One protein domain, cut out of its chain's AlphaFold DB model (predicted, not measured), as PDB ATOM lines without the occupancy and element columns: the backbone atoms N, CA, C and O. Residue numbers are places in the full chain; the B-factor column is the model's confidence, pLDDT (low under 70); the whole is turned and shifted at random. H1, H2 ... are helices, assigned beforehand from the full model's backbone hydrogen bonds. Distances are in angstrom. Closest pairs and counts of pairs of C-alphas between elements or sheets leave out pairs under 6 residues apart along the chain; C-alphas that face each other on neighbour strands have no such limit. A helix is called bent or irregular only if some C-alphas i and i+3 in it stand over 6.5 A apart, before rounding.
ATOM      1  N   GLU A  40     138.132 269.268 163.861       88.25
ATOM      2  CA  GLU A  40     137.241 268.357 163.140       88.25
ATOM      3  C   GLU A  40     137.792 268.008 161.752       88.25
ATOM      4  O   GLU A  40     137.899 266.832 161.408       88.25
ATOM      5  N   ALA A  41     138.217 269.018 160.980       86.81
ATOM      6  CA  ALA A  41     138.794 268.810 159.655       86.81
ATOM      7  C   ALA A  41     140.084 267.982 159.731       86.81
ATOM      8  O   ALA A  41     140.299 267.106 158.897       86.81
ATOM      9  N   PHE A  42     140.917 268.208 160.748       88.38
ATOM     10  CA  PHE A  42     142.112 267.402 160.984       88.38
ATOM     11  C   PHE A  42     141.768 265.933 161.269       88.38
ATOM     12  O   PHE A  42     142.327 265.041 160.631       88.38
ATOM     13  N   LEU A  43     140.812 265.662 162.165       88.88
ATOM     14  CA  LEU A  43     140.366 264.300 162.473       88.88
ATOM     15  C   LEU A  43     139.725 263.609 161.256       88.88
ATOM     16  O   LEU A  43     139.929 262.414 161.039       88.88
ATOM     17  N   GLN A  44     138.992 264.346 160.421       88.00
ATOM     18  CA  GLN A  44     138.433 263.821 159.171       88.00
ATOM     19  C   GLN A  44     139.524 263.446 158.164       88.00
ATOM     20  O   GLN A  44     139.466 262.371 157.572       88.00
ATOM     21  N   GLU A  45     140.560 264.269 158.020       86.31
ATOM     22  CA  GLU A  45     141.710 263.945 157.170       86.31
ATOM     23  C   GLU A  45     142.523 262.763 157.735       86.31
ATOM     24  O   GLU A  45     143.011 261.924 156.972       86.31
ATOM     25  N   LEU A  46     142.625 262.618 159.064       85.88
ATOM     26  CA  LEU A  46     143.186 261.410 159.689       85.88
ATOM     27  C   LEU A  46     142.358 260.169 159.332       85.88
ATOM     28  O   LEU A  46     142.929 259.149 158.953       85.88
ATOM     29  N   PHE A  47     141.025 260.259 159.372       86.31
ATOM     30  CA  PHE A  47     140.134 259.170 158.959       86.31
ATOM     31  C   PHE A  47     140.286 258.802 157.472       86.31
ATOM     32  O   PHE A  47     140.243 257.623 157.100       86.31
ATOM     33  N   GLU A  48     140.470 259.792 156.599       85.56
ATOM     34  CA  GLU A  48     140.676 259.574 155.163       85.56
ATOM     35  C   GLU A  48     142.068 259.003 154.841       85.56
ATOM     36  O   GLU A  48     142.222 258.255 153.869       85.56
ATOM     37  N   SER A  49     143.070 259.291 155.676       82.06
ATOM     38  CA  SER A  49     144.471 258.892 155.483       82.06
ATOM     39  C   SER A  49     144.883 257.582 156.171       82.06
ATOM     40  O   SER A  49     146.061 257.210 156.110       82.06
ATOM     41  N   ILE A  50     143.944 256.835 156.763       77.81
ATOM     42  CA  ILE A  50     144.231 255.577 157.475       77.81
ATOM     43  C   ILE A  50     145.050 254.605 156.608       77.81
ATOM     44  O   ILE A  50     144.717 254.322 155.453       77.81
ATOM     45  N   GLY A  51     146.153 254.106 157.180       67.94
ATOM     46  CA  GLY A  51     147.112 253.202 156.532       67.94
ATOM     47  C   GLY A  51     148.150 253.886 155.629       67.94
ATOM     48  O   GLY A  51     149.066 253.225 155.144       67.94
ATOM     49  N   LYS A  52     148.028 255.197 155.390       75.50
ATOM     50  CA  LYS A  52     148.980 256.002 154.601       75.50
ATOM     51  C   LYS A  52     149.546 257.190 155.370       75.50
ATOM     52  O   LYS A  52     150.515 257.790 154.902       75.50
ATOM     53  N   PHE A  53     148.945 257.532 156.504       78.12
ATOM     54  CA  PHE A  53     149.462 258.549 157.398       78.12
ATOM     55  C   PHE A  53     150.863 258.161 157.877       78.12
ATOM     56  O   PHE A  53     151.120 257.023 158.269       78.12
ATOM     57  N   LYS A  54     151.770 259.125 157.791       76.00
ATOM     58  CA  LYS A  54     153.121 259.068 158.332       76.00
ATOM     59  C   LYS A  54     153.362 260.381 159.047       76.00
ATOM     60  O   LYS A  54     152.845 261.404 158.601       76.00
ATOM     61  N   ALA A  55     154.154 260.353 160.104       75.12
ATOM     62  CA  ALA A  55     154.544 261.540 160.836       75.12
ATOM     63  C   ALA A  55     155.183 262.562 159.882       75.12
ATOM     64  O   ALA A  55     156.105 262.244 159.126       75.12
ATOM     65  N   VAL A  56     154.661 263.787 159.903       79.38
ATOM     66  CA  VAL A  56     155.143 264.915 159.098       79.38
ATOM     67  C   VAL A  56     155.598 266.016 160.042       79.38
ATOM     68  O   VAL A  56     154.898 266.344 160.993       79.38
ATOM     69  N   GLU A  57     156.748 266.617 159.771       77.94
ATOM     70  CA  GLU A  57     157.180 267.807 160.496       77.94
ATOM     71  C   GLU A  57     156.313 269.010 160.093       77.94
ATOM     72  O   GLU A  57     156.266 269.418 158.929       77.94
ATOM     73  N   LEU A  58     155.594 269.580 161.056       78.88
ATOM     74  CA  LEU A  58     154.812 270.795 160.866       78.88
ATOM     75  C   LEU A  58     155.745 271.989 161.035       78.88
ATOM     76  O   LEU A  58     156.288 272.164 162.119       78.88
ATOM     77  N   SER A  59     155.912 272.863 160.044       77.12
ATOM     78  CA  SER A  59     156.679 274.101 160.255       77.12
ATOM     79  C   SER A  59     155.934 275.078 161.183       77.12
ATOM     80  O   SER A  59     154.730 274.949 161.414       77.12
ATOM     81  N   GLN A  60     156.643 276.060 161.751       68.31
ATOM     82  CA  GLN A  60     156.070 277.014 162.718       68.31
ATOM     83  C   GLN A  60     154.901 277.844 162.153       68.31
ATOM     84  O   GLN A  60     154.033 278.267 162.908       68.31
ATOM     85  N   SER A  61     154.847 278.046 160.832       66.94
ATOM     86  CA  SER A  61     153.809 278.825 160.141       66.94
ATOM     87  C   SER A  61     152.571 278.013 159.741       66.94
ATOM     88  O   SER A  61     151.645 278.554 159.132       66.94
ATOM     89  N   VAL A  62     152.538 276.712 160.044       78.38
ATOM     90  CA  VAL A  62     151.445 275.829 159.628       78.38
ATOM     91  C   VAL A  62     150.197 276.084 160.470       78.38
ATOM     92  O   VAL A  62     150.227 275.975 161.694       78.38
ATOM     93  N   ARG A  63     149.068 276.338 159.796       81.31
ATOM     94  CA  ARG A  63     147.752 276.572 160.420       81.31
ATOM     95  C   ARG A  63     147.335 275.469 161.387       81.31
ATOM     96  O   ARG A  63     146.792 275.768 162.444       81.31
ATOM     97  N   LEU A  64     147.662 274.215 161.073       81.75
ATOM     98  CA  LEU A  64     147.392 273.075 161.945       81.75
ATOM     99  C   LEU A  64     148.003 273.240 163.347       81.75
ATOM    100  O   LEU A  64     147.366 272.850 164.317       81.75
ATOM    101  N   ARG A  65     149.187 273.859 163.497       82.44
ATOM    102  CA  ARG A  65     149.745 274.127 164.836       82.44
ATOM    103  C   ARG A  65     148.824 275.039 165.649       82.44
ATOM    104  O   ARG A  65     148.609 274.779 166.824       82.44
ATOM    105  N   ALA A  66     148.249 276.067 165.022       82.94
ATOM    106  CA  ALA A  66     147.291 276.961 165.673       82.94
ATOM    107  C   ALA A  66     145.983 276.244 166.034       82.94
ATOM    108  O   ALA A  66     145.453 276.449 167.121       82.94
ATOM    109  N   VAL A  67     145.507 275.349 165.165       84.44
ATOM    110  CA  VAL A  67     144.343 274.494 165.439       84.44
ATOM    111  C   VAL A  67     144.597 273.577 166.640       84.44
ATOM    112  O   VAL A  67     143.747 273.480 167.520       84.44
ATOM    113  N   LEU A  68     145.772 272.947 166.720       84.06
ATOM    114  CA  LEU A  68     146.144 272.067 167.835       84.06
ATOM    115  C   LEU A  68     146.334 272.819 169.161       84.06
ATOM    116  O   LEU A  68     146.242 272.204 170.212       84.06
ATOM    117  N   MET A  69     146.582 274.132 169.133       82.00
ATOM    118  CA  MET A  69     146.614 274.966 170.343       82.00
ATOM    119  C   MET A  69     145.220 275.336 170.863       82.00
ATOM    120  O   MET A  69     145.113 275.860 171.971       82.00
ATOM    121  N   SER A  70     144.153 275.109 170.089       76.81
ATOM    122  CA  SER A  70     142.799 275.350 170.586       76.81
ATOM    123  C   SER A  70     142.449 274.303 171.648       76.81
ATOM    124  O   SER A  70     142.550 273.102 171.404       76.81
ATOM    125  N   ALA A  71     142.073 274.761 172.847       61.41
ATOM    126  CA  ALA A  71     141.674 273.916 173.972       61.41
ATOM    127  C   ALA A  71     140.274 273.317 173.734       61.41
ATOM    128  O   ALA A  71     139.310 273.667 174.409       61.41
ATOM    129  N   ALA A  72     140.155 272.478 172.711       71.19
ATOM    130  CA  ALA A  72     138.923 271.785 172.377       71.19
ATOM    131  C   ALA A  72     138.728 270.573 173.297       71.19
ATOM    132  O   ALA A  72     139.674 269.820 173.547       71.19
ATOM    133  N   ASP A  73     137.497 270.364 173.760       80.50
ATOM    134  CA  ASP A  73     137.133 269.133 174.452       80.50
ATOM    135  C   ASP A  73     137.074 267.980 173.438       80.50
ATOM    136  O   ASP A  73     136.308 267.999 172.475       80.50
ATOM    137  N   LEU A  74     137.914 266.963 173.642       84.31
ATOM    138  CA  LEU A  74     137.971 265.796 172.763       84.31
ATOM    139  C   LEU A  74     136.698 264.940 172.840       84.31
ATOM    140  O   LEU A  74     136.446 264.177 171.907       84.31
ATOM    141  N   SER A  75     135.898 265.080 173.907       84.50
ATOM    142  CA  SER A  75     134.646 264.335 174.091       84.50
ATOM    143  C   SER A  75     133.628 264.610 172.976       84.50
ATOM    144  O   SER A  75     132.928 263.700 172.528       84.50
ATOM    145  N   GLU A  76     133.619 265.831 172.427       88.00
ATOM    146  CA  GLU A  76     132.755 266.232 171.308       88.00
ATOM    147  C   GLU A  76     133.042 265.430 170.025       88.00
ATOM    148  O   GLU A  76     132.179 265.286 169.157       88.00
ATOM    149  N   PHE A  77     134.242 264.850 169.915       89.75
ATOM    150  CA  PHE A  77     134.700 264.095 168.751       89.75
ATOM    151  C   PHE A  77     134.723 262.577 168.969       89.75
ATOM    152  O   PHE A  77     135.185 261.847 168.085       89.75
ATOM    153  N   ASP A  78     134.197 262.070 170.089       88.19
ATOM    154  CA  ASP A  78     134.251 260.646 170.450       88.19
ATOM    155  C   ASP A  78     133.703 259.729 169.346       88.19
ATOM    156  O   ASP A  78     134.294 258.692 169.040       88.19
ATOM    157  N   ALA A  79     132.610 260.119 168.682       87.12
ATOM    158  CA  ALA A  79     132.040 259.344 167.580       87.12
ATOM    159  C   ALA A  79     133.009 259.216 166.385       87.12
ATOM    160  O   ALA A  79     133.111 258.153 165.766       87.12
ATOM    161  N   LEU A  80     133.749 260.281 166.061       88.38
ATOM    162  CA  LEU A  80     134.733 260.280 164.977       88.38
ATOM    163  C   LEU A  80     136.004 259.520 165.381       88.38
ATOM    164  O   LEU A  80     136.503 258.712 164.597       88.38
ATOM    165  N   LEU A  81     136.484 259.701 166.613       90.56
ATOM    166  CA  LEU A  81     137.643 258.984 167.157       90.56
ATOM    167  C   LEU A  81     137.396 257.472 167.236       90.56
ATOM    168  O   LEU A  81     138.253 256.693 166.813       90.56
ATOM    169  N   ARG A  82     136.200 257.042 167.661       90.06
ATOM    170  CA  ARG A  82     135.779 255.627 167.622       90.06
ATOM    171  C   ARG A  82     135.842 255.059 166.208       90.06
ATOM    172  O   ARG A  82     136.323 253.946 166.013       90.06
ATOM    173  N   ARG A  83     135.407 255.823 165.201       87.94
ATOM    174  CA  ARG A  83     135.460 255.407 163.788       87.94
ATOM    175  C   ARG A  83     136.883 255.307 163.246       87.94
ATOM    176  O   ARG A  83     137.156 254.401 162.461       87.94
ATOM    177  N   ILE A  84     137.769 256.221 163.639       89.19
ATOM    178  CA  ILE A  84     139.189 256.172 163.267       89.19
ATOM    179  C   ILE A  84     139.836 254.935 163.889       89.19
ATOM    180  O   ILE A  84     140.421 254.129 163.167       89.19
ATOM    181  N   SER A  85     139.661 254.746 165.198       89.31
ATOM    182  CA  SER A  85     140.255 253.631 165.938       89.31
ATOM    183  C   SER A  85     139.753 252.265 165.449       89.31
ATOM    184  O   SER A  85     140.541 251.352 165.222       89.31
ATOM    185  N   ALA A  86     138.458 252.147 165.140       85.44
ATOM    186  CA  ALA A  86     137.872 250.934 164.567       85.44
ATOM    187  C   ALA A  86     138.470 250.521 163.212       85.44
ATOM    188  O   ALA A  86     138.393 249.353 162.833       85.44
ATOM    189  N   ARG A  87     139.027 251.474 162.458       85.44
ATOM    190  CA  ARG A  87     139.606 251.240 161.131       85.44
ATOM    191  C   ARG A  87     141.135 251.146 161.171       85.44
ATOM    192  O   ARG A  87     141.721 250.532 160.279       85.44
ATOM    193  N   ASP A  88     141.776 251.683 162.205       87.12
ATOM    194  CA  ASP A  88     143.203 251.515 162.497       87.12
ATOM    195  C   ASP A  88     143.463 250.269 163.360       87.12
ATOM    196  O   ASP A  88     143.882 250.341 164.512       87.12
ATOM    197  N   LEU A  89     143.244 249.094 162.766       84.31
ATOM    198  CA  LEU A  89     143.345 247.799 163.454       84.31
ATOM    199  C   LEU A  89     144.735 247.466 164.021       84.31
ATOM    200  O   LEU A  89     144.892 246.490 164.752       84.31
ATOM    201  N   ARG A  90     145.760 248.214 163.606       85.75
ATOM    202  CA  ARG A  90     147.157 248.011 164.005       85.75
ATOM    203  C   ARG A  90     147.631 249.083 164.981       85.75
ATOM    204  O   ARG A  90     148.819 249.091 165.284       85.75
ATOM    205  N   ALA A  91     146.762 249.995 165.422       86.12
ATOM    206  CA  ALA A  91     147.112 251.152 166.249       86.12
ATOM    207  C   ALA A  91     148.321 251.952 165.715       86.12
ATOM    208  O   ALA A  91     149.150 252.440 166.482       86.12
ATOM    209  N   THR A  92     148.456 252.085 164.393       86.31
ATOM    210  CA  THR A  92     149.564 252.840 163.784       86.31
ATOM    211  C   THR A  92     149.394 254.351 163.983       86.31
ATOM    212  O   THR A  92     150.377 255.074 164.136       86.31
ATOM    213  N   MET A  93     148.154 254.843 164.024       86.69
ATOM    214  CA  MET A  93     147.837 256.267 164.130       86.69
ATOM    215  C   MET A  93     148.289 256.895 165.459       86.69
ATOM    216  O   MET A  93     148.932 257.943 165.391       86.69
ATOM    217  N   PRO A  94     148.037 256.299 166.646       87.50
ATOM    218  CA  PRO A  94     148.582 256.803 167.908       87.50
ATOM    219  C   PRO A  94     150.097 257.039 167.869       87.50
ATOM    220  O   PRO A  94     150.566 258.102 168.269       87.50
ATOM    221  N   VAL A  95     150.862 256.083 167.329       81.00
ATOM    222  CA  VAL A  95     152.328 256.172 167.251       81.00
ATOM    223  C   VAL A  95     152.761 257.296 166.313       81.00
ATOM    224  O   VAL A  95     153.586 258.130 166.680       81.00
ATOM    225  N   GLU A  96     152.202 257.355 165.105       82.44
ATOM    226  CA  GLU A  96     152.586 258.371 164.122       82.44
ATOM    227  C   GLU A  96     152.173 259.790 164.550       82.44
ATOM    228  O   GLU A  96     152.876 260.748 164.233       82.44
ATOM    229  N   LEU A  97     151.086 259.942 165.314       83.69
ATOM    230  CA  LEU A  97     150.686 261.222 165.907       83.69
ATOM    231  C   LEU A  97     151.681 261.701 166.968       83.69
ATOM    232  O   LEU A  97     152.087 262.862 166.946       83.69
ATOM    233  N   LEU A  98     152.118 260.813 167.861       81.94
ATOM    234  CA  LEU A  98     153.109 261.150 168.887       81.94
ATOM    235  C   LEU A  98     154.465 261.486 168.254       81.94
ATOM    236  O   LEU A  98     155.066 262.508 168.571       81.94
ATOM    237  N   ARG A  99     154.880 260.719 167.240       75.19
ATOM    238  CA  ARG A  99     156.074 261.034 166.440       75.19
ATOM    239  C   ARG A  99     155.955 262.370 165.712       75.19
ATOM    240  O   ARG A  99     156.940 263.092 165.606       75.19
ATOM    241  N   MET A 100     154.773 262.708 165.195       81.06
ATOM    242  CA  MET A 100     154.517 264.011 164.573       81.06
ATOM    243  C   MET A 100     154.688 265.144 165.587       81.06
ATOM    244  O   MET A 100     155.278 266.170 165.241       81.06
ATOM    245  N   ALA A 101     154.203 264.966 166.821       79.12
ATOM    246  CA  ALA A 101     154.373 265.946 167.889       79.12
ATOM    247  C   ALA A 101     155.854 266.172 168.222       79.12
ATOM    248  O   ALA A 101     156.286 267.326 168.281       79.12
ATOM    249  N   ASP A 102     156.633 265.094 168.336       73.44
ATOM    250  CA  ASP A 102     158.069 265.158 168.624       73.44
ATOM    251  C   ASP A 102     158.865 265.784 167.470       73.44
ATOM    252  O   ASP A 102     159.614 266.738 167.679       73.44
ATOM    253  N   LEU A 103     158.656 265.315 166.233       73.81
ATOM    254  CA  LEU A 103     159.312 265.869 165.039       73.81
ATOM    255  C   LEU A 103     159.007 267.357 164.874       73.81
ATOM    256  O   LEU A 103     159.882 268.143 164.529       73.81
ATOM    257  N   SER A 104     157.768 267.754 165.157       75.88
ATOM    258  CA  SER A 104     157.341 269.148 165.068       75.88
ATOM    259  C   SER A 104     157.717 269.965 166.308       75.88
ATOM    260  O   SER A 104     157.398 271.153 166.360       75.88
ATOM    261  N   SER A 105     158.376 269.383 167.316       75.81
ATOM    262  CA  SER A 105     158.693 270.063 168.580       75.81
ATOM    263  C   SER A 105     157.473 270.779 169.183       75.81
ATOM    264  O   SER A 105     157.563 271.941 169.590       75.81
ATOM    265  N   LEU A 106     156.302 270.130 169.151       79.50
ATOM    266  CA  LEU A 106     155.088 270.676 169.762       79.50
ATOM    267  C   LEU A 106     155.274 270.747 171.279       79.50
ATOM    268  O   LEU A 106     155.904 269.877 171.874       79.50
ATOM    269  N   ARG A 107     154.718 271.787 171.902       78.94
ATOM    270  CA  ARG A 107     154.806 272.022 173.349       78.94
ATOM    271  C   ARG A 107     153.438 272.350 173.930       78.94
ATOM    272  O   ARG A 107     152.502 272.669 173.186       78.94
ATOM    273  N   ASP A 108     153.349 272.254 175.251       82.62
ATOM    274  CA  ASP A 108     152.211 272.692 176.055       82.62
ATOM    275  C   ASP A 108     150.881 272.113 175.539       82.62
ATOM    276  O   ASP A 108     150.782 270.918 175.246       82.62
ATOM    277  N   VAL A 109     149.870 272.969 175.365       85.50
ATOM    278  CA  VAL A 109     148.518 272.610 174.917       85.50
ATOM    279  C   VAL A 109     148.544 271.804 173.620       85.50
ATOM    280  O   VAL A 109     147.890 270.775 173.531       85.50
ATOM    281  N   SER A 110     149.359 272.197 172.634       86.50
ATOM    282  CA  SER A 110     149.397 271.505 171.338       86.50
ATOM    283  C   SER A 110     149.915 270.070 171.428       86.50
ATOM    284  O   SER A 110     149.390 269.179 170.757       86.50
ATOM    285  N   ARG A 111     150.919 269.823 172.282       85.25
ATOM    286  CA  ARG A 111     151.422 268.469 172.540       85.25
ATOM    287  C   ARG A 111     150.400 267.671 173.342       85.25
ATOM    288  O   ARG A 111     150.140 266.523 172.995       85.25
ATOM    289  N   HIS A 112     149.767 268.298 174.336       86.44
ATOM    290  CA  HIS A 112     148.736 267.669 175.158       86.44
ATOM    291  C   HIS A 112     147.504 267.255 174.338       86.44
ATOM    292  O   HIS A 112     147.013 266.141 174.495       86.44
ATOM    293  N   THR A 113     147.053 268.078 173.388       88.94
ATOM    294  CA  THR A 113     145.949 267.740 172.476       88.94
ATOM    295  C   THR A 113     146.300 266.553 171.582       88.94
ATOM    296  O   THR A 113     145.493 265.634 171.440       88.94
ATOM    297  N   VAL A 114     147.510 266.512 171.009       88.00
ATOM    298  CA  VAL A 114     147.947 265.370 170.182       88.00
ATOM    299  C   VAL A 114     148.084 264.093 171.016       88.00
ATOM    300  O   VAL A 114     147.612 263.036 170.591       88.00
ATOM    301  N   ALA A 115     148.670 264.190 172.210       87.81
ATOM    302  CA  ALA A 115     148.783 263.075 173.143       87.81
ATOM    303  C   ALA A 115     147.402 262.571 173.596       87.81
ATOM    304  O   ALA A 115     147.159 261.367 173.599       87.81
ATOM    305  N   GLY A 116     146.460 263.478 173.868       89.75
ATOM    306  CA  GLY A 116     145.075 263.150 174.203       89.75
ATOM    307  C   GLY A 116     144.348 262.419 173.073       89.75
ATOM    308  O   GLY A 116     143.686 261.410 173.323       89.75
ATOM    309  N   ILE A 117     144.522 262.850 171.819       91.69
ATOM    310  CA  ILE A 117     143.973 262.144 170.649       91.69
ATOM    311  C   ILE A 117     144.584 260.742 170.539       91.69
ATOM    312  O   ILE A 117     143.849 259.770 170.379       91.69
ATOM    313  N   ALA A 118     145.909 260.611 170.655       90.25
ATOM    314  CA  ALA A 118     146.590 259.318 170.585       90.25
ATOM    315  C   ALA A 118     146.135 258.359 171.702       90.25
ATOM    316  O   ALA A 118     145.824 257.199 171.427       90.25
ATOM    317  N   ALA A 119     146.015 258.856 172.936       90.94
ATOM    318  CA  ALA A 119     145.505 258.117 174.087       90.94
ATOM    319  C   ALA A 119     144.052 257.656 173.882       90.94
ATOM    320  O   ALA A 119     143.713 256.500 174.152       90.94
ATOM    321  N   ARG A 120     143.186 258.523 173.341       91.75
ATOM    322  CA  ARG A 120     141.801 258.158 173.003       91.75
ATOM    323  C   ARG A 120     141.721 257.130 171.888       91.75
ATOM    324  O   ARG A 120     140.963 256.176 172.006       91.75
ATOM    325  N   LEU A 121     142.525 257.260 170.839       91.50
ATOM    326  CA  LEU A 121     142.565 256.267 169.766       91.50
ATOM    327  C   LEU A 121     143.029 254.896 170.269       91.50
ATOM    328  O   LEU A 121     142.461 253.888 169.849       91.50
ATOM    329  N   LEU A 122     144.005 254.854 171.180       90.00
ATOM    330  CA  LEU A 122     144.469 253.612 171.793       90.00
ATOM    331  C   LEU A 122     143.385 252.982 172.681       90.00
ATOM    332  O   LEU A 122     143.053 251.816 172.507       90.00
ATOM    333  N   THR A 123     142.781 253.752 173.586       90.75
ATOM    334  CA  THR A 123     141.756 253.242 174.520       90.75
ATOM    335  C   THR A 123     140.450 252.841 173.829       90.75
ATOM    336  O   THR A 123     139.805 251.888 174.246       90.75
ATOM    337  N   LEU A 124     140.075 253.506 172.732       90.06
ATOM    338  CA  LEU A 124     138.886 253.169 171.938       90.06
ATOM    339  C   LEU A 124     139.116 252.029 170.934       90.06
ATOM    340  O   LEU A 124     138.198 251.683 170.183       90.06
ATOM    341  N   HIS A 125     140.318 251.450 170.891       89.38
ATOM    342  CA  HIS A 125     140.620 250.359 169.973       89.38
ATOM    343  C   HIS A 125     139.711 249.152 170.257       89.38
ATOM    344  O   HIS A 125     139.506 248.810 171.423       89.38
ATOM    345  N   PRO A 126     139.189 248.441 169.234       85.25
ATOM    346  CA  PRO A 126     138.214 247.364 169.448       85.25
ATOM    347  C   PRO A 126     138.687 246.203 170.342       85.25
ATOM    348  O   PRO A 126     137.856 245.436 170.826       85.25
ATOM    349  N   LEU A 127     140.003 246.055 170.552       84.31
ATOM    350  CA  LEU A 127     140.579 245.086 171.501       84.31
ATOM    351  C   LEU A 127     140.745 245.617 172.927       84.31
ATOM    352  O   LEU A 127     140.898 244.818 173.843       84.31
ATOM    353  N   PHE A 128     140.713 246.931 173.114       86.88
ATOM    354  CA  PHE A 128     141.045 247.605 174.368       86.88
ATOM    355  C   PHE A 128     139.847 248.309 175.015       86.88
ATOM    356  O   PHE A 128     139.892 248.606 176.200       86.88
ATOM    357  N   VAL A 129     138.762 248.530 174.268       84.12
ATOM    358  CA  VAL A 129     137.617 249.368 174.675       84.12
ATOM    359  C   VAL A 129     136.942 248.981 175.998       84.12
ATOM    360  O   VAL A 129     136.416 249.855 176.679       84.12
ATOM    361  N   ASP A 130     136.977 247.703 176.387       80.69
ATOM    362  CA  ASP A 130     136.364 247.227 177.639       80.69
ATOM    363  C   ASP A 130     137.380 247.080 178.784       80.69
ATOM    364  O   ASP A 130     137.017 246.682 179.889       80.69
ATOM    365  N   ASP A 131     138.654 247.381 178.531       85.50
ATOM    366  CA  ASP A 131     139.716 247.284 179.524       85.50
ATOM    367  C   ASP A 131     139.823 248.600 180.307       85.50
ATOM    368  O   ASP A 131     140.494 249.555 179.906       85.50
ATOM    369  N   GLN A 132     139.090 248.663 181.423       85.31
ATOM    370  CA  GLN A 132     139.082 249.831 182.310       85.31
ATOM    371  C   GLN A 132     140.466 250.099 182.911       85.31
ATOM    372  O   GLN A 132     140.873 251.256 182.987       85.31
ATOM    373  N   GLU A 133     141.218 249.046 183.249       85.50
ATOM    374  CA  GLU A 133     142.569 249.152 183.815       85.50
ATOM    375  C   GLU A 133     143.537 249.816 182.824       85.50
ATOM    376  O   GLU A 133     144.299 250.711 183.191       85.50
ATOM    377  N   LEU A 134     143.466 249.446 181.542       87.00
ATOM    378  CA  LEU A 134     144.222 250.098 180.477       87.00
ATOM    379  C   LEU A 134     143.813 251.567 180.328       87.00
ATOM    380  O   LEU A 134     144.676 252.433 180.187       87.00
ATOM    381  N   GLY A 135     142.509 251.855 180.348       86.00
ATOM    382  CA  GLY A 135     141.986 253.218 180.263       86.00
ATOM    383  C   GLY A 135     142.511 254.123 181.382       86.00
ATOM    384  O   GLY A 135     142.975 255.232 181.110       86.00
ATOM    385  N   GLU A 136     142.494 253.636 182.621       86.69
ATOM    386  CA  GLU A 136     143.014 254.340 183.798       86.69
ATOM    387  C   GLU A 136     144.536 254.517 183.743       86.69
ATOM    388  O   GLU A 136     145.047 255.609 184.007       86.69
ATOM    389  N   ALA A 137     145.268 253.480 183.335       85.12
ATOM    390  CA  ALA A 137     146.721 253.534 183.211       85.12
ATOM    391  C   ALA A 137     147.172 254.502 182.104       85.12
ATOM    392  O   ALA A 137     148.086 255.298 182.313       85.12
ATOM    393  N   VAL A 138     146.501 254.504 180.948       87.50
ATOM    394  CA  VAL A 138     146.752 255.472 179.866       87.50
ATOM    395  C   VAL A 138     146.369 256.892 180.296       87.50
ATOM    396  O   VAL A 138     147.092 257.839 179.988       87.50
ATOM    397  N   GLY A 139     145.271 257.058 181.040       85.19
ATOM    398  CA  GLY A 139     144.890 258.347 181.623       85.19
ATOM    399  C   GLY A 139     145.935 258.877 182.609       85.19
ATOM    400  O   GLY A 139     146.278 260.057 182.573       85.19
ATOM    401  N   THR A 140     146.505 257.990 183.426       84.81
ATOM    402  CA  THR A 140     147.601 258.318 184.347       84.81
ATOM    403  C   THR A 140     148.865 258.704 183.580       84.81
ATOM    404  O   THR A 140     149.469 259.724 183.899       84.81
ATOM    405  N   ALA A 141     149.208 257.968 182.517       80.62
ATOM    406  CA  ALA A 141     150.346 258.262 181.644       80.62
ATOM    407  C   ALA A 141     150.234 259.616 180.921       80.62
ATOM    408  O   ALA A 141     151.253 260.232 180.625       80.62
ATOM    409  N   LEU A 142     149.013 260.088 180.647       81.56
ATOM    410  CA  LEU A 142     148.748 261.401 180.047       81.56
ATOM    411  C   LEU A 142     148.801 262.554 181.072       81.56
ATOM    412  O   LEU A 142     148.873 263.720 180.685       81.56
ATOM    413  N   SER A 143     148.747 262.240 182.366       79.56
ATOM    414  CA  SER A 143     148.790 263.212 183.461       79.56
ATOM    415  C   SER A 143     150.202 263.370 184.036       79.56
ATOM    416  O   SER A 143     151.022 262.461 183.929       79.56
ATOM    417  N   ASP A 144     150.454 264.459 184.767       67.94
ATOM    418  CA  ASP A 144     151.719 264.704 185.495       67.94
ATOM    419  C   ASP A 144     151.985 263.703 186.645       67.94
ATOM    420  O   ASP A 144     152.908 263.873 187.439       67.94
ATOM    421  N   ARG A 145     151.145 262.671 186.788       64.69
ATOM    422  CA  ARG A 145     151.279 261.589 187.774       64.69
ATOM    423  C   ARG A 145     151.866 260.310 187.180       64.69
ATOM    424  O   ARG A 145     151.844 259.279 187.845       64.69
ATOM    425  N   ALA A 146     152.327 260.352 185.933       71.94
ATOM    426  CA  ALA A 146     152.983 259.215 185.315       71.94
ATOM    427  C   ALA A 146     154.248 258.823 186.101       71.94
ATOM    428  O   ALA A 146     154.967 259.681 186.603       71.94
ATOM    429  N   ASP A 147     154.537 257.527 186.200       78.50
ATOM    430  CA  ASP A 147     155.807 257.025 186.722       78.50
ATOM    431  C   ASP A 147     156.297 255.821 185.893       78.50
ATOM    432  O   ASP A 147     155.545 255.169 185.158       78.50
ATOM    433  N   ALA A 148     157.602 255.545 185.967       69.00
ATOM    434  CA  ALA A 148     158.223 254.477 185.184       69.00
ATOM    435  C   ALA A 148     157.715 253.081 185.598       69.00
ATOM    436  O   ALA A 148     157.582 252.185 184.764       69.00
ATOM    437  N   THR A 149     157.385 252.894 186.878       75.06
ATOM    438  CA  THR A 149     156.891 251.618 187.407       75.06
ATOM    439  C   THR A 149     155.494 251.284 186.874       75.06
ATOM    440  O   THR A 149     155.262 250.155 186.435       75.06
ATOM    441  N   SER A 150     154.584 252.259 186.822       79.06
ATOM    442  CA  SER A 150     153.241 252.100 186.250       79.06
ATOM    443  C   SER A 150     153.296 251.880 184.746       79.06
ATOM    444  O   SER A 150     152.496 251.108 184.218       79.06
ATOM    445  N   LEU A 151     154.271 252.469 184.044       79.38
ATOM    446  CA  LEU A 151     154.495 252.162 182.632       79.38
ATOM    447  C   LEU A 151     154.949 250.711 182.428       79.38
ATOM    448  O   LEU A 151     154.468 250.049 181.509       79.38
ATOM    449  N   GLY A 152     155.830 250.183 183.283       76.88
ATOM    450  CA  GLY A 152     156.223 248.772 183.238       76.88
ATOM    451  C   GLY A 152     155.019 247.830 183.380       76.88
ATOM    452  O   GLY A 152     154.873 246.880 182.604       76.88
ATOM    453  N   LEU A 153     154.110 248.142 184.311       81.19
ATOM    454  CA  LEU A 153     152.848 247.418 184.504       81.19
ATOM    455  C   LEU A 153     151.907 247.559 183.300       81.19
ATOM    456  O   LEU A 153     151.373 246.559 182.826       81.19
ATOM    457  N   LEU A 154     151.763 248.766 182.746       83.62
ATOM    458  CA  LEU A 154     150.967 249.038 181.548       83.62
ATOM    459  C   LEU A 154     151.478 248.253 180.331       83.62
ATOM    460  O   LEU A 154     150.696 247.635 179.611       83.62
ATOM    461  N   VAL A 155     152.794 248.220 180.113       81.94
ATOM    462  CA  VAL A 155     153.415 247.453 179.023       81.94
ATOM    463  C   VAL A 155     153.156 245.955 179.196       81.94
ATOM    464  O   VAL A 155     152.816 245.273 178.224       81.94
ATOM    465  N   ALA A 156     153.283 245.431 180.418       80.69
ATOM    466  CA  ALA A 156     152.959 244.038 180.714       80.69
ATOM    467  C   ALA A 156     151.469 243.735 180.473       80.69
ATOM    468  O   ALA A 156     151.140 242.700 179.890       80.69
ATOM    469  N   HIS A 157     150.582 244.658 180.848       83.56
ATOM    470  CA  HIS A 157     149.137 244.539 180.658       83.56
ATOM    471  C   HIS A 157     148.746 244.545 179.178       83.56
ATOM    472  O   HIS A 157     148.078 243.623 178.723       83.56
ATOM    473  N   ILE A 158     149.267 245.483 178.376       83.81
ATOM    474  CA  ILE A 158     149.059 245.511 176.914       83.81
ATOM    475  C   ILE A 158     149.507 244.191 176.279       83.81
ATOM    476  O   ILE A 158     148.790 243.610 175.464       83.81
ATOM    477  N   ARG A 159     150.680 243.677 176.670       82.44
ATOM    478  CA  ARG A 159     151.192 242.388 176.175       82.44
ATOM    479  C   ARG A 159     150.285 241.218 176.553       82.44
ATOM    480  O   ARG A 159     150.143 240.297 175.753       82.44
ATOM    481  N   LYS A 160     149.679 241.259 177.740       82.75
ATOM    482  CA  LYS A 160     148.725 240.252 178.220       82.75
ATOM    483  C   LYS A 160     147.393 240.324 177.471       82.75
ATOM    484  O   LYS A 160     146.867 239.281 177.105       82.75
ATOM    485  N   ILE A 161     146.864 241.519 177.207       78.62
ATOM    486  CA  ILE A 161     145.618 241.686 176.443       78.62
ATOM    487  C   ILE A 161     145.805 241.190 175.006       78.62
ATOM    488  O   ILE A 161     144.953 240.487 174.466       78.62
ATOM    489  N   VAL A 162     146.948 241.509 174.393       76.38
ATOM    490  CA  VAL A 162     147.310 241.056 173.040       76.38
ATOM    491  C   VAL A 162     148.067 239.717 173.089       76.38
ATOM    492  O   VAL A 162     148.970 239.475 172.286       76.38
ATOM    493  N   ALA A 163     147.735 238.845 174.052       70.12
ATOM    494  CA  ALA A 163     148.392 237.550 174.204       70.12
ATOM    495  C   ALA A 163     148.361 236.736 172.901       70.12
ATOM    496  O   ALA A 163     147.432 236.798 172.091       70.12
ATOM    497  N   TYR A 164     149.439 235.983 172.692       59.59
ATOM    498  CA  TYR A 164     149.769 235.348 171.425       59.59
ATOM    499  C   TYR A 164     148.939 234.084 171.181       59.59
ATOM    500  O   TYR A 164     149.415 232.971 171.377       59.59
ATOM    501  N   GLU A 165     147.697 234.240 170.730       52.28
ATOM    502  CA  GLU A 165     146.846 233.110 170.355       52.28
ATOM    503  C   GLU A 165     146.078 233.408 169.071       52.28
ATOM    504  O   GLU A 165     144.903 233.734 169.112       52.28
ATOM    505  N   GLY A 166     146.757 233.301 167.924       51.19
ATOM    506  CA  GLY A 166     146.226 232.916 166.604       51.19
ATOM    507  C   GLY A 166     145.091 233.716 165.933       51.19
ATOM    508  O   GLY A 166     145.117 233.819 164.708       51.19
ATOM    509  N   LYS A 167     144.094 234.234 166.665       54.59
ATOM    510  CA  LYS A 167     142.922 235.006 166.228       54.59
ATOM    511  C   LYS A 167     142.333 235.788 167.415       54.59
ATOM    512  O   LYS A 167     141.479 235.265 168.130       54.59
ATOM    513  N   ALA A 168     142.679 237.065 167.576       61.44
ATOM    514  CA  ALA A 168     141.851 237.945 168.401       61.44
ATOM    515  C   ALA A 168     140.605 238.331 167.591       61.44
ATOM    516  O   ALA A 168     140.709 238.828 166.463       61.44
ATOM    517  N   VAL A 169     139.420 238.053 168.134       62.69
ATOM    518  CA  VAL A 169     138.153 238.432 167.501       62.69
ATOM    519  C   VAL A 169     137.867 239.880 167.870       62.69
ATOM    520  O   VAL A 169     137.559 240.180 169.021       62.69
ATOM    521  N   LEU A 170     137.969 240.775 166.886       64.62
ATOM    522  CA  LEU A 170     137.593 242.171 167.068       64.62
ATOM    523  C   LEU A 170     136.095 242.263 167.355       64.62
ATOM    524  O   LEU A 170     135.279 241.626 166.678       64.62
ATOM    525  N   LYS A 171     135.732 243.058 168.363       63.69
ATOM    526  CA  LYS A 171     134.326 243.311 168.674       63.69
ATOM    527  C   LYS A 171     133.681 244.065 167.507       63.69
ATOM    528  O   LYS A 171     134.295 244.991 166.973       63.69
ATOM    529  N   PRO A 172     132.473 243.664 167.076       55.44
ATOM    530  CA  PRO A 172     131.771 244.362 166.012       55.44
ATOM    531  C   PRO A 172     131.485 245.794 166.457       55.44
ATOM    532  O   PRO A 172     130.941 246.025 167.535       55.44
ATOM    533  N   THR A 173     131.862 246.757 165.625       57.41
ATOM    534  CA  THR A 173     131.541 248.167 165.839       57.41
ATOM    535  C   THR A 173     130.187 248.486 165.208       57.41
ATOM    536  O   THR A 173     129.783 247.847 164.233       57.41
ATOM    537  N   GLU A 174     129.477 249.485 165.746       53.56
ATOM    538  CA  GLU A 174     128.122 249.885 165.313       53.56
ATOM    539  C   GLU A 174     127.998 250.165 163.801       53.56
ATOM    540  O   GLU A 174     126.901 250.131 163.247       53.56
ATOM    541  N   HIS A 175     129.115 250.411 163.106       50.44
ATOM    542  CA  HIS A 175     129.147 250.775 161.689       50.44
ATOM    543  C   HIS A 175     129.620 249.669 160.728       50.44
ATOM    544  O   HIS A 175     129.487 249.849 159.519       50.44
ATOM    545  N   GLU A 176     130.079 248.507 161.213       53.50
ATOM    546  CA  GLU A 176     130.333 247.318 160.373       53.50
ATOM    547  C   GLU A 176     129.831 246.016 161.036       53.50
ATOM    548  O   GLU A 176     130.601 245.093 161.313       53.50
ATOM    549  N   PRO A 177     128.512 245.869 161.255       47.66
ATOM    550  CA  PRO A 177     127.938 244.798 162.078       47.66
ATOM    551  C   PRO A 177     128.021 243.374 161.483       47.66
ATOM    552  O   PRO A 177     127.386 242.460 162.005       47.66
ATOM    553  N   LYS A 178     128.747 243.138 160.376       47.69
ATOM    554  CA  LYS A 178     128.679 241.861 159.629       47.69
ATOM    555  C   LYS A 178     130.006 241.184 159.282       47.69
ATOM    556  O   LYS A 178     129.970 240.089 158.724       47.69
ATOM    557  N   LYS A 179     131.167 241.749 159.622       51.12
ATOM    558  CA  LYS A 179     132.450 241.050 159.442       51.12
ATOM    559  C   LYS A 179     133.110 240.836 160.795       51.12
ATOM    560  O   LYS A 179     133.565 241.779 161.425       51.12
ATOM    561  N   LYS A 180     133.177 239.574 161.234       53.41
ATOM    562  CA  LYS A 180     134.140 239.161 162.259       53.41
ATOM    563  C   LYS A 180     135.528 239.321 161.647       53.41
ATOM    564  O   LYS A 180     136.021 238.415 160.981       53.41
ATOM    565  N   THR A 181     136.110 240.500 161.797       64.69
ATOM    566  CA  THR A 181     137.472 240.769 161.354       64.69
ATOM    567  C   THR A 181     138.393 240.164 162.407       64.69
ATOM    568  O   THR A 181     138.536 240.696 163.502       64.69
ATOM    569  N   SER A 182     138.930 238.977 162.138       69.06
ATOM    570  CA  SER A 182     139.983 238.388 162.968       69.06
ATOM    571  C   SER A 182     141.327 238.921 162.498       69.06
ATOM    572  O   SER A 182     141.611 238.847 161.300       69.06
ATOM    573  N   LEU A 183     142.154 239.408 163.419       75.94
ATOM    574  CA  LEU A 183     143.524 239.794 163.089       75.94
ATOM    575  C   LEU A 183     144.386 238.553 162.882       75.94
ATOM    576  O   LEU A 183     144.271 237.569 163.619       75.94
ATOM    577  N   THR A 184     145.249 238.604 161.871       81.19
ATOM    578  CA  THR A 184     146.303 237.601 161.697       81.19
ATOM    579  C   THR A 184     147.363 237.743 162.790       81.19
ATOM    580  O   THR A 184     147.481 238.784 163.434       81.19
ATOM    581  N   LEU A 185     148.179 236.708 162.977       77.44
ATOM    582  CA  LEU A 185     149.264 236.705 163.961       77.44
ATOM    583  C   LEU A 185     150.220 237.900 163.803       77.44
ATOM    584  O   LEU A 185     150.501 238.599 164.769       77.44
ATOM    585  N   ALA A 186     150.640 238.186 162.567       78.31
ATOM    586  CA  ALA A 186     151.516 239.315 162.255       78.31
ATOM    587  C   ALA A 186     150.852 240.677 162.540       78.31
ATOM    588  O   ALA A 186     151.514 241.647 162.904       78.31
ATOM    589  N   GLU A 187     149.530 240.770 162.384       81.75
ATOM    590  CA  GLU A 187     148.782 241.990 162.693       81.75
ATOM    591  C   GLU A 187     148.611 242.195 164.195       81.75
ATOM    592  O   GLU A 187     148.676 243.335 164.648       81.75
ATOM    593  N   LEU A 188     148.460 241.113 164.963       81.31
ATOM    594  CA  LEU A 188     148.463 241.158 166.425       81.31
ATOM    595  C   LEU A 188     149.829 241.560 166.976       81.31
ATOM    596  O   LEU A 188     149.892 242.384 167.881       81.31
ATOM    597  N   GLU A 189     150.914 241.039 166.402       79.88
ATOM    598  CA  GLU A 189     152.272 241.486 166.733       79.88
ATOM    599  C   GLU A 189     152.448 242.976 166.457       79.88
ATOM    600  O   GLU A 189     152.873 243.718 167.338       79.88
ATOM    601  N   THR A 190     152.043 243.430 165.268       82.56
ATOM    602  CA  THR A 190     152.144 244.846 164.896       82.56
ATOM    603  C   THR A 190     151.313 245.731 165.828       82.56
ATOM    604  O   THR A 190     151.780 246.781 166.259       82.56
ATOM    605  N   LEU A 191     150.089 245.310 166.164       85.44
ATOM    606  CA  LEU A 191     149.232 246.021 167.108       85.44
ATOM    607  C   LEU A 191     149.872 246.103 168.492       85.44
ATOM    608  O   LEU A 191     149.894 247.177 169.084       85.44
ATOM    609  N   ARG A 192     150.380 244.980 169.010       84.19
ATOM    610  CA  ARG A 192     151.044 244.922 170.314       84.19
ATOM    611  C   ARG A 192     152.215 245.894 170.359       84.19
ATOM    612  O   ARG A 192     152.329 246.668 171.304       84.19
ATOM    613  N   ASP A 193     153.061 245.865 169.338       80.00
ATOM    614  CA  ASP A 193     154.268 246.681 169.284       80.00
ATOM    615  C   ASP A 193     153.918 248.174 169.160       80.00
ATOM    616  O   ASP A 193     154.496 249.003 169.863       80.00
ATOM    617  N   ASN A 194     152.907 248.519 168.356       83.75
ATOM    618  CA  ASN A 194     152.420 249.893 168.243       83.75
ATOM    619  C   ASN A 194     151.727 250.384 169.522       83.75
ATOM    620  O   ASN A 194     151.943 251.521 169.931       83.75
ATOM    621  N   ALA A 195     150.933 249.544 170.186       84.06
ATOM    622  CA  ALA A 195     150.276 249.882 171.447       84.06
ATOM    623  C   ALA A 195     151.299 250.126 172.569       84.06
ATOM    624  O   ALA A 195     151.205 251.123 173.283       84.06
ATOM    625  N   VAL A 196     152.317 249.265 172.675       83.44
ATOM    626  CA  VAL A 196     153.447 249.455 173.599       83.44
ATOM    627  C   VAL A 196     154.224 250.726 173.248       83.44
ATOM    628  O   VAL A 196     154.501 251.534 174.130       83.44
ATOM    629  N   GLY A 197     154.532 250.946 171.966       78.19
ATOM    630  CA  GLY A 197     155.222 252.152 171.507       78.19
ATOM    631  C   GLY A 197     154.452 253.435 171.829       78.19
ATOM    632  O   GLY A 197     155.039 254.395 172.318       78.19
ATOM    633  N   ALA A 198     153.134 253.437 171.626       82.81
ATOM    634  CA  ALA A 198     152.273 254.565 171.967       82.81
ATOM    635  C   ALA A 198     152.247 254.828 173.480       82.81
ATOM    636  O   ALA A 198     152.397 255.974 173.889       82.81
ATOM    637  N   ALA A 199     152.122 253.791 174.315       83.38
ATOM    638  CA  ALA A 199     152.138 253.930 175.774       83.38
ATOM    639  C   ALA A 199     153.454 254.537 176.297       83.38
ATOM    640  O   ALA A 199     153.443 255.406 177.173       83.38
ATOM    641  N   ILE A 200     154.587 254.121 175.724       80.25
ATOM    642  CA  ILE A 200     155.909 254.648 176.082       80.25
ATOM    643  C   ILE A 200     156.049 256.100 175.645       80.25
ATOM    644  O   ILE A 200     156.459 256.924 176.450       80.25
ATOM    645  N   LEU A 201     155.674 256.435 174.406       80.94
ATOM    646  CA  LEU A 201     155.746 257.812 173.911       80.94
ATOM    647  C   LEU A 201     154.818 258.760 174.690       80.94
ATOM    648  O   LEU A 201     155.200 259.896 174.954       80.94
ATOM    649  N   LEU A 202     153.633 258.296 175.103       82.56
ATOM    650  CA  LEU A 202     152.728 259.064 175.967       82.56
ATOM    651  C   LEU A 202     153.374 259.376 177.320       82.56
ATOM    652  O   LEU A 202     153.384 260.527 177.744       82.56
ATOM    653  N   THR A 203     153.960 258.366 177.960       80.62
ATOM    654  CA  THR A 203     154.587 258.516 179.281       80.62
ATOM    655  C   THR A 203     155.884 259.321 179.219       80.62
ATOM    656  O   THR A 203     156.135 260.175 180.060       80.62
ATOM    657  N   ALA A 204     156.700 259.099 178.188       75.06
ATOM    658  CA  ALA A 204     157.893 259.897 177.930       75.06
ATOM    659  C   ALA A 204     157.533 261.372 177.711       75.06
ATOM    660  O   ALA A 204     158.260 262.261 178.144       75.06
ATOM    661  N   SER A 205     156.391 261.634 177.066       76.56
ATOM    662  CA  SER A 205     155.896 262.990 176.856       76.56
ATOM    663  C   SER A 205     155.407 263.666 178.140       76.56
ATOM    664  O   SER A 205     155.506 264.888 178.203       76.56
ATOM    665  N   SER A 206     154.850 262.940 179.113       76.94
ATOM    666  CA  SER A 206     154.392 263.526 180.385       76.94
ATOM    667  C   SER A 206     155.524 263.701 181.394       76.94
ATOM    668  O   SER A 206     155.551 264.687 182.121       76.94
ATOM    669  N   LEU A 207     156.499 262.791 181.393       74.94
ATOM    670  CA  LEU A 207     157.684 262.851 182.254       74.94
ATOM    671  C   LEU A 207     158.835 263.694 181.685       74.94
ATOM    672  O   LEU A 207     159.905 263.746 182.290       74.94
ATOM    673  N   ASP A 208     158.630 264.307 180.517       71.69
ATOM    674  CA  ASP A 208     159.632 265.061 179.754       71.69
ATOM    675  C   ASP A 208     160.968 264.309 179.626       71.69
ATOM    676  O   ASP A 208     162.056 264.837 179.869       71.69
ATOM    677  N   TRP A 209     160.879 263.018 179.287       69.62
ATOM    678  CA  TRP A 209     162.052 262.161 179.162       69.62
ATOM    679  C   TRP A 209     162.995 262.683 178.091       69.62
ATOM    680  O   TRP A 209     162.618 262.907 176.936       69.62
ATOM    681  N   ASP A 210     164.266 262.783 178.461       60.91
ATOM    682  CA  ASP A 210     165.320 262.902 177.477       60.91
ATOM    683  C   ASP A 210     165.530 261.571 176.735       60.91
ATOM    684  O   ASP A 210     164.990 260.505 177.058       60.91
ATOM    685  N   ARG A 211     166.337 261.644 175.677       57.72
ATOM    686  CA  ARG A 211     166.636 260.489 174.832       57.72
ATOM    687  C   ARG A 211     167.269 259.336 175.620       57.72
ATOM    688  O   ARG A 211     167.040 258.187 175.252       57.72
ATOM    689  N   ASP A 212     168.062 259.635 176.644       52.91
ATOM    690  CA  ASP A 212     168.797 258.632 177.414       52.91
ATOM    691  C   ASP A 212     167.831 257.839 178.310       52.91
ATOM    692  O   ASP A 212     167.788 256.613 178.213       52.91
ATOM    693  N   ASN A 213     166.948 258.520 179.048       61.69
ATOM    694  CA  ASN A 213     165.915 257.876 179.868       61.69
ATOM    695  C   ASN A 213     164.963 257.009 179.031       61.69
ATOM    696  O   ASN A 213     164.592 255.905 179.435       61.69
ATOM    697  N   MET A 214     164.602 257.469 177.828       63.81
ATOM    698  CA  MET A 214     163.766 256.687 176.915       63.81
ATOM    699  C   MET A 214     164.473 255.409 176.435       63.81
ATOM    700  O   MET A 214     163.837 254.361 176.321       63.81
ATOM    701  N   VAL A 215     165.779 255.475 176.155       59.25
ATOM    702  CA  VAL A 215     166.574 254.308 175.738       59.25
ATOM    703  C   VAL A 215     166.741 253.316 176.887       59.25
ATOM    704  O   VAL A 215     166.546 252.120 176.667       59.25
ATOM    705  N   ASP A 216     167.044 253.793 178.092       62.47
ATOM    706  CA  ASP A 216     167.221 252.940 179.270       62.47
ATOM    707  C   ASP A 216     165.919 252.210 179.625       62.47
ATOM    708  O   ASP A 216     165.913 250.993 179.825       62.47
ATOM    709  N   PHE A 217     164.784 252.913 179.577       67.00
ATOM    710  CA  PHE A 217     163.481 252.304 179.824       67.00
ATOM    711  C   PHE A 217     163.109 251.254 178.765       67.00
ATOM    712  O   PHE A 217     162.625 250.164 179.096       67.00
ATOM    713  N   LEU A 218     163.347 251.557 177.482       65.00
ATOM    714  CA  LEU A 218     163.137 250.610 176.382       65.00
ATOM    715  C   LEU A 218     164.011 249.362 176.544       65.00
ATOM    716  O   LEU A 218     163.532 248.249 176.306       65.00
ATOM    717  N   ALA A 219     165.259 249.531 176.979       62.94
ATOM    718  CA  ALA A 219     166.165 248.423 177.243       62.94
ATOM    719  C   ALA A 219     165.657 247.522 178.373       62.94
ATOM    720  O   ALA A 219     165.654 246.298 178.232       62.94
ATOM    721  N   GLU A 220     165.171 248.121 179.456       65.75
ATOM    722  CA  GLU A 220     164.704 247.389 180.626       65.75
ATOM    723  C   GLU A 220     163.389 246.631 180.365       65.75
ATOM    724  O   GLU A 220     163.292 245.431 180.635       65.75
ATOM    725  N   HIS A 221     162.396 247.298 179.768       59.59
ATOM    726  CA  HIS A 221     161.015 246.802 179.724       59.59
ATOM    727  C   HIS A 221     160.585 246.245 178.358       59.59
ATOM    728  O   HIS A 221     159.711 245.369 178.277       59.59
ATOM    729  N   VAL A 222     161.190 246.715 177.260       60.28
ATOM    730  CA  VAL A 222     160.788 246.328 175.897       60.28
ATOM    731  C   VAL A 222     161.740 245.317 175.282       60.28
ATOM    732  O   VAL A 222     161.268 244.309 174.754       60.28
ATOM    733  N   TRP A 223     163.050 245.549 175.382       61.12
ATOM    734  CA  TRP A 223     164.084 244.692 174.790       61.12
ATOM    735  C   TRP A 223     164.461 243.478 175.647       61.12
ATOM    736  O   TRP A 223     165.208 242.629 175.169       61.12
ATOM    737  N   SER A 224     163.872 243.351 176.842       51.09
ATOM    738  CA  SER A 224     164.130 242.351 177.888       51.09
ATOM    739  C   SER A 224     165.471 242.528 178.616       51.09
ATOM    740  O   SER A 224     166.531 242.146 178.127       51.09
ATOM    741  N   ALA A 225     165.407 243.038 179.849       41.69
ATOM    742  CA  ALA A 225     166.481 242.915 180.825       41.69
ATOM    743  C   ALA A 225     166.561 241.476 181.367       41.69
ATOM    744  O   ALA A 225     166.028 241.156 182.428       41.69
ATOM    745  N   TYR A 226     167.290 240.604 180.671       34.69
ATOM    746  CA  TYR A 226     168.058 239.586 181.382       34.69
ATOM    747  C   TYR A 226     169.333 240.279 181.873       34.69
ATOM    748  O   TYR A 226     170.170 240.680 181.062       34.69
ATOM    749  N   ARG A 227     169.475 240.476 183.191       35.75
ATOM    750  CA  ARG A 227     170.766 240.892 183.759       35.75
ATOM    751  C   ARG A 227     171.793 239.815 183.390       35.75
ATOM    752  O   ARG A 227     171.569 238.652 183.726       35.75
ATOM    753  N   PRO A 228     172.894 240.154 182.705       36.81
ATOM    754  CA  PRO A 228     173.878 239.168 182.307       36.81
ATOM    755  C   PRO A 228     174.652 238.734 183.550       36.81
ATOM    756  O   PRO A 228     175.559 239.423 184.004       36.81
ATOM    757  N   THR A 229     174.289 237.591 184.118       39.50
ATOM    758  CA  THR A 229     175.233 236.808 184.923       39.50
ATOM    759  C   THR A 229     176.082 235.884 184.054       39.50
ATOM    760  O   THR A 229     177.106 235.421 184.534       39.50
TER     761      THR A 229
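What this domain is: This is residues 40 to 229 of the 392 residues of an uncharacterized protein of Nocardia sp. CT2-14 (UniProt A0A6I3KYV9). Five helices, H4 to H8, form an up-and-down bundle with H8 running through its middle. H2 and H3 pack on the H5 side of this bundle, with H1 on H3, while H9 lies beyond H7 and H8 and a long loop, residues 162 to 184, reaches out past one end of the bundle. The printed part has 190 residues, with nine named helices, H1 to H9 in order along the chain, and no named strand. The class is all helix, with 116 residues in named elements. The whole is compact, with a radius of gyration of the C-alphas of 16.5 A and spans of 53 by 46 by 27 A.

Where its parts are: H1, residues 40 to 48, begins at C-alpha 40 (137.241, 268.357, 163.140). H2 is residues 63 to 68. H3, residues 74 to 87, is 18.7 A long and irregular, C-alphas 76 and 79 being 7.9 A apart. H4 is residues 92 to 103. H5, residues 108 to 123, is 22.1 A long. H6 is residues 132 to 142. H7, residues 148 to 161, is 20.0 A long. H8, residues 185 to 206, is the longest helix at 31.9 A and begins at C-alpha 185 (149.264, 236.705, 163.961). H9, residues 211 to 222, ends at C-alpha 222 (160.788, 246.328, 175.897).

How they stand to each other: H4 to H9 form an up-and-down bundle, each helix running against the one before it. H5 is the hub, touching five helices. H4 and H5 are a hairpin at a shallow tilt of 15 degrees, the closest C-alphas, of Pro 94 and Ala 118, 4.2 A apart. H7 and H8 are another at 19 degrees, with C-alphas Val 155 and Val 196 closest at 5.8 A. H6 and H8 touch at a steep tilt of 43 degrees, the closest C-alphas being Ala 141 and Thr 203, 4.9 A. H9 only just touches H7, with 3 pairs of C-alphas within 8 A, the closest Gly 152 and His 221 at 6.3 A. H3 touches residues 116 to 122 of H5, C-alphas Ser 85 and Leu 121 closest at 5.2 A. H2 touches residues 109 to 114 of H5, C-alphas Leu 68 and Ser 110 closest at 4.8 A. H1 touches H3 at a shallow tilt of 6 degrees, C-alphas Phe 47 and Ile 84 closest at 5.3 A. Every O i to N i+4 pair is within hydrogen-bond range in H1, H2 and H4 to H9; in H3 it is 7 of 10.

The domain as a whole: The two C-alphas farthest apart, of Ala 41 and Thr 229, are 54.7 A apart. The printed part has no cut. The links H1 to H2 and H7 to H8 are long. The mean pLDDT of the printed part is 76.6, and 47 residues are under 70, among them 164 to 182 and 209 to 229.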